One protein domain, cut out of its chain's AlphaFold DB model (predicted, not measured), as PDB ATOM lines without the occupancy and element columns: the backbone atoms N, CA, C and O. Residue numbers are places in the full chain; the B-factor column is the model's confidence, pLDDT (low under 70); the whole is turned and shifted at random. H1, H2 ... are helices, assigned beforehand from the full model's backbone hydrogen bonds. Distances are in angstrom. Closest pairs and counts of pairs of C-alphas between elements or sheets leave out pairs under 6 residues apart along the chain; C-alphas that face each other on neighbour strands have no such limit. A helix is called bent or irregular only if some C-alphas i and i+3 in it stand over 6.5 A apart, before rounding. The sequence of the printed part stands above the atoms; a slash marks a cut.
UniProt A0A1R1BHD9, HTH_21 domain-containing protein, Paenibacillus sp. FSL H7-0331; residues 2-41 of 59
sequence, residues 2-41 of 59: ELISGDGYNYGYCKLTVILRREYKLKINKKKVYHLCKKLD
ATOM      1  N   GLU A   2     202.711 204.148 138.270       50.16
ATOM      2  CA  GLU A   2     201.856 205.215 138.838       50.16
ATOM      3  C   GLU A   2     201.492 206.367 137.877       50.16
ATOM      4  O   GLU A   2     200.351 206.810 137.857       50.16
ATOM      5  N   LEU A   3     202.402 206.805 136.999       51.28
ATOM      6  CA  LEU A   3     202.137 207.903 136.045       51.28
ATOM      7  C   LEU A   3     201.141 207.571 134.927       51.28
ATOM      8  O   LEU A   3     200.599 208.473 134.294       51.28
ATOM      9  N   ILE A   4     200.950 206.286 134.642       55.50
ATOM     10  CA  ILE A   4     200.074 205.805 133.568       55.50
ATOM     11  C   ILE A   4     198.699 205.433 134.136       55.50
ATOM     12  O   ILE A   4     197.694 205.629 133.460       55.50
ATOM     13  N   SER A   5     198.667 204.939 135.378       51.66
ATOM     14  CA  SER A   5     197.452 204.519 136.082       51.66
ATOM     15  C   SER A   5     196.677 205.667 136.753       51.66
ATOM     16  O   SER A   5     195.537 205.447 137.144       51.66
ATOM     17  N   GLY A   6     197.257 206.870 136.877       60.00
ATOM     18  CA  GLY A   6     196.570 208.085 137.352       60.00
ATOM     19  C   GLY A   6     196.033 208.986 136.225       60.00
ATOM     20  O   GLY A   6     195.716 208.526 135.126       60.00
ATOM     21  N   ASP A   7     196.015 210.308 136.452       48.62
ATOM     22  CA  ASP A   7     195.550 211.346 135.501       48.62
ATOM     23  C   ASP A   7     196.234 211.310 134.112       48.62
ATOM     24  O   ASP A   7     195.728 211.860 133.129       48.62
ATOM     25  N   GLY A   8     197.374 210.615 134.006       51.09
ATOM     26  CA  GLY A   8     198.142 210.329 132.788       51.09
ATOM     27  C   GLY A   8     197.363 209.672 131.649       51.09
ATOM     28  O   GLY A   8     197.664 209.931 130.476       51.09
ATOM     29  N   TYR A   9     196.348 208.866 131.970       54.31
ATOM     30  CA  TYR A   9     195.558 208.120 130.983       54.31
ATOM     31  C   TYR A   9     194.873 209.038 129.954       54.31
ATOM     32  O   TYR A   9     194.758 208.710 128.769       54.31
ATOM     33  N   ASN A  10     194.482 210.247 130.372       57.66
ATOM     34  CA  ASN A  10     193.790 211.211 129.512       57.66
ATOM     35  C   ASN A  10     194.731 211.992 128.575       57.66
ATOM     36  O   ASN A  10     194.288 212.589 127.591       57.66
ATOM     37  N   TYR A  11     196.031 212.011 128.871       66.25
ATOM     38  CA  TYR A  11     196.976 212.961 128.289       66.25
ATOM     39  C   TYR A  11     197.682 212.465 127.016       66.25
ATOM     40  O   TYR A  11     198.210 213.280 126.248       66.25
ATOM     41  N   GLY A  12     197.646 211.155 126.752       75.62
ATOM     42  CA  GLY A  12     198.260 210.527 125.582       75.62
ATOM     43  C   GLY A  12     199.797 210.565 125.579       75.62
ATOM     44  O   GLY A  12     200.453 211.193 126.413       75.62
ATOM     45  N   TYR A  13     200.405 209.898 124.594       81.94
ATOM     46  CA  TYR A  13     201.859 209.685 124.554       81.94
ATOM     47  C   TYR A  13     202.684 210.977 124.369       81.94
ATOM     48  O   TYR A  13     203.844 211.022 124.777       81.94
ATOM     49  N   CYS A  14     202.115 212.042 123.784       81.50
ATOM     50  CA  CYS A  14     202.810 213.326 123.597       81.50
ATOM     51  C   CYS A  14     203.094 214.038 124.928       81.50
ATOM     52  O   CYS A  14     204.198 214.545 125.135       81.50
ATOM     53  N   LYS A  15     202.135 214.058 125.857       80.50
ATOM     54  CA  LYS A  15     202.362 214.623 127.194       80.50
ATOM     55  C   LYS A  15     203.260 213.715 128.032       80.50
ATOM     56  O   LYS A  15     204.132 214.222 128.732       80.50
ATOM     57  N   LEU A  16     203.159 212.395 127.847       81.75
ATOM     58  CA  LEU A  16     204.072 211.437 128.473       81.75
ATOM     59  C   LEU A  16     205.537 211.712 128.089       81.75
ATOM     60  O   LEU A  16     206.404 211.742 128.956       81.75
ATOM     61  N   THR A  17     205.819 212.022 126.816       86.38
ATOM     62  CA  THR A  17     207.170 212.450 126.407       86.38
ATOM     63  C   THR A  17     207.655 213.719 127.103       86.38
ATOM     64  O   THR A  17     208.852 213.843 127.350       86.38
ATOM     65  N   VAL A  18     206.764 214.674 127.380       85.62
ATOM     66  CA  VAL A  18     207.130 215.934 128.044       85.62
ATOM     67  C   VAL A  18     207.484 215.674 129.503       85.62
ATOM     68  O   VAL A  18     208.520 216.146 129.962       85.62
ATOM     69  N   ILE A  19     206.679 214.873 130.203       85.38
ATOM     70  CA  ILE A  19     206.917 214.519 131.607       85.38
ATOM     71  C   ILE A  19     208.208 213.704 131.747       85.38
ATOM     72  O   ILE A  19     209.069 214.056 132.549       85.38
ATOM     73  N   LEU A  20     208.418 212.702 130.884       84.75
ATOM     74  CA  LEU A  20     209.653 211.904 130.855       84.75
ATOM     75  C   LEU A  20     210.912 212.763 130.665       84.75
ATOM     76  O   LEU A  20     211.972 212.448 131.204       84.75
ATOM     77  N   ARG A  21     210.811 213.859 129.909       86.94
ATOM     78  CA  ARG A  21     211.920 214.801 129.715       86.94
ATOM     79  C   ARG A  21     212.100 215.762 130.883       86.94
ATOM     80  O   ARG A  21     213.232 216.145 131.151       86.94
ATOM     81  N   ARG A  22     211.013 216.184 131.531       87.75
ATOM     82  CA  ARG A  22     211.047 217.172 132.618       87.75
ATOM     83  C   ARG A  22     211.459 216.553 133.947       87.75
ATOM     84  O   ARG A  22     212.413 217.030 134.546       87.75
ATOM     85  N   GLU A  23     210.779 215.494 134.372       86.31
ATOM     86  CA  GLU A  23     211.018 214.884 135.684       86.31
ATOM     87  C   GLU A  23     212.186 213.909 135.651       86.31
ATOM     88  O   GLU A  23     213.097 213.978 136.468       86.31
ATOM     89  N   TYR A  24     212.208 213.041 134.640       86.06
ATOM     90  CA  TYR A  24     213.191 211.962 134.564       86.06
ATOM     91  C   TYR A  24     214.408 212.308 133.699       86.06
ATOM     92  O   TYR A  24     215.299 211.477 133.534       86.06
ATOM     93  N   LYS A  25     214.449 213.512 133.103       88.69
ATOM     94  CA  LYS A  25     215.516 213.978 132.191       88.69
ATOM     95  C   LYS A  25     215.865 212.967 131.082       88.69
ATOM     96  O   LYS A  25     216.967 212.988 130.532       88.69
ATOM     97  N   LEU A  26     214.920 212.101 130.697       86.25
ATOM     98  CA  LEU A  26     215.152 211.082 129.679       86.25
ATOM     99  C   LEU A  26     215.250 211.729 128.293       86.25
ATOM    100  O   LEU A  26     214.282 212.306 127.782       86.25
ATOM    101  N   LYS A  27     216.381 211.531 127.607       86.88
ATOM    102  CA  LYS A  27     216.524 211.821 126.169       86.88
ATOM    103  C   LYS A  27     215.806 210.756 125.329       86.88
ATOM    104  O   LYS A  27     216.426 209.960 124.626       86.88
ATOM    105  N   ILE A  28     214.473 210.733 125.397       86.75
ATOM    106  CA  ILE A  28     213.627 209.815 124.627       86.75
ATOM    107  C   ILE A  28     212.938 210.516 123.446       86.75
ATOM    108  O   ILE A  28     212.546 211.689 123.507       86.75
ATOM    109  N   ASN A  29     212.791 209.785 122.340       87.88
ATOM    110  CA  ASN A  29     212.043 210.228 121.165       87.88
ATOM    111  C   ASN A  29     210.556 209.852 121.303       87.88
ATOM    112  O   ASN A  29     210.232 208.769 121.793       87.88
ATOM    113  N   LYS A  30     209.656 210.691 120.776       83.56
ATOM    114  CA  LYS A  30     208.205 210.446 120.740       83.56
ATOM    115  C   LYS A  30     207.825 209.112 120.103       83.56
ATOM    116  O   LYS A  30     206.890 208.473 120.566       83.56
ATOM    117  N   LYS A  31     208.587 208.648 119.103       88.19
ATOM    118  CA  LYS A  31     208.360 207.333 118.477       88.19
ATOM    119  C   LYS A  31     208.563 206.179 119.464       88.19
ATOM    120  O   LYS A  31     207.734 205.282 119.516       88.19
ATOM    121  N   LYS A  32     209.624 206.214 120.282       90.50
ATOM    122  CA  LYS A  32     209.900 205.161 121.278       90.50
ATOM    123  C   LYS A  32     208.789 205.089 122.328       90.50
ATOM    124  O   LYS A  32     208.324 204.000 122.638       90.50
ATOM    125  N   VAL A  33     208.320 206.247 122.798       88.00
ATOM    126  CA  VAL A  33     207.191 206.331 123.740       88.00
ATOM    127  C   VAL A  33     205.906 205.803 123.107       88.00
ATOM    128  O   VAL A  33     205.226 204.990 123.719       88.00
ATOM    129  N   TYR A  34     205.615 206.170 121.855       87.88
ATOM    130  CA  TYR A  34     204.473 205.622 121.120       87.88
ATOM    131  C   TYR A  34     204.525 204.090 121.010       87.88
ATOM    132  O   TYR A  34     203.536 203.429 121.310       87.88
ATOM    133  N   HIS A  35     205.669 203.513 120.625       88.69
ATOM    134  CA  HIS A  35     205.816 202.057 120.534       88.69
ATOM    135  C   HIS A  35     205.635 201.368 121.891       88.69
ATOM    136  O   HIS A  35     205.022 200.305 121.943       88.69
ATOM    137  N   LEU A  36     206.125 201.975 122.975       87.38
ATOM    138  CA  LEU A  36     205.921 201.466 124.330       87.38
ATOM    139  C   LEU A  36     204.432 201.487 124.706       87.38
ATOM    140  O   LEU A  36     203.894 200.460 125.104       87.38
ATOM    141  N   CYS A  37     203.744 202.611 124.484       83.44
ATOM    142  CA  CYS A  37     202.301 202.725 124.709       83.44
ATOM    143  C   CYS A  37     201.487 201.765 123.827       83.44
ATOM    144  O   CYS A  37     200.451 201.289 124.274       83.44
ATOM    145  N   LYS A  38     201.952 201.466 122.605       85.50
ATOM    146  CA  LYS A  38     201.331 200.480 121.706       85.50
ATOM    147  C   LYS A  38     201.490 199.051 122.213       85.50
ATOM    148  O   LYS A  38     200.542 198.288 122.137       85.50
ATOM    149  N   LYS A  39     202.671 198.685 122.723       87.56
ATOM    150  CA  LYS A  39     202.907 197.355 123.313       87.56
ATOM    151  C   LYS A  39     202.108 197.135 124.596       87.56
ATOM    152  O   LYS A  39     201.717 196.013 124.871       87.56
ATOM    153  N   LEU A  40     201.904 198.199 125.365       82.94
ATOM    154  CA  LEU A  40     201.132 198.184 126.607       82.94
ATOM    155  C   LEU A  40     199.617 198.365 126.382       82.94
ATOM    156  O   LEU A  40     198.876 198.393 127.354       82.94
ATOM    157  N   ASP A  41     199.175 198.530 125.131       78.88
ATOM    158  CA  ASP A  41     197.778 198.762 124.727       78.88
ATOM    159  C   ASP A  41     197.078 199.952 125.422       78.88
ATOM    160  O   ASP A  41     195.872 199.983 125.632       78.88
TER     161      ASP A  41
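This is residues 2 to 41 of the 59 residues of the protein "HTH_21 domain-containing protein" of Paenibacillus sp. FSL H7-0331 (UniProt A0A1R1BHD9). Two helices, H3 and H4, pack on each other at a steep angle, the chain folding back between them through the loop of residues 23 to 29. Two short helical turns, H1 and H2, sit beside the first part of H3 and stay apart from H4. The 40 printed residues hold four named helices in the order H1, H2, H3, H4 and no named strand; the class is all helix. The whole is compact, with a radius of gyration of the C-alphas of 9.6 A, and rounded, spanning 22 by 19 by 14 A.

Start at H1, residues 2 to 5, and H2, residues 7 to 10, which meet only through their link. Next comes H3, residues 12 to 22; H1 is near it, with 6 pairs of C-alphas within 10 A. H2 and H3 are close but not clearly touching: their closest C-alphas, those of Gly 8 and Leu 16, are 7.4 A apart. Look then at H4, residues 30 to 39, which touches H3; the closest C-alphas, those of Tyr 13 and Tyr 34, are 5.9 A apart. H3 and H4 stand at a steep tilt of 55 degrees, opposite ways. H1 and H2 are apart from H4. In H3 and H4 every O i to N i+4 pair is within hydrogen-bond range; H1 and H2 are too short for such a pair, and of their single O i to N i+3 pairs the one in H2 is within range, the one in H1 not.

Find C-alpha 2 at (201.856, 205.215, 138.838), where H1 begins. H2 is neither bent nor irregular, but only just: C-alphas 7 and 10 are 6.2 A apart. From C-alpha 12 at (198.260, 210.527, 125.582), H3 runs 16.0 A to C-alpha 22; it too is only just neither bent nor irregular, with C-alphas 12 and 15 at 6.0 A. H4 runs 14.4 A from C-alpha 30 to C-alpha 39 at (202.907, 197.355, 123.313).

The C-alphas farthest apart, those of Lys 25 and Asp 41, are 24.5 A apart. The printed part has no cut; the links H1 to H2 and H2 to H3 are tight, and H3 to H4, 7 residues, is short. The model's mean pLDDT over the printed part is 77.7, with residues 2 to 11 under 70.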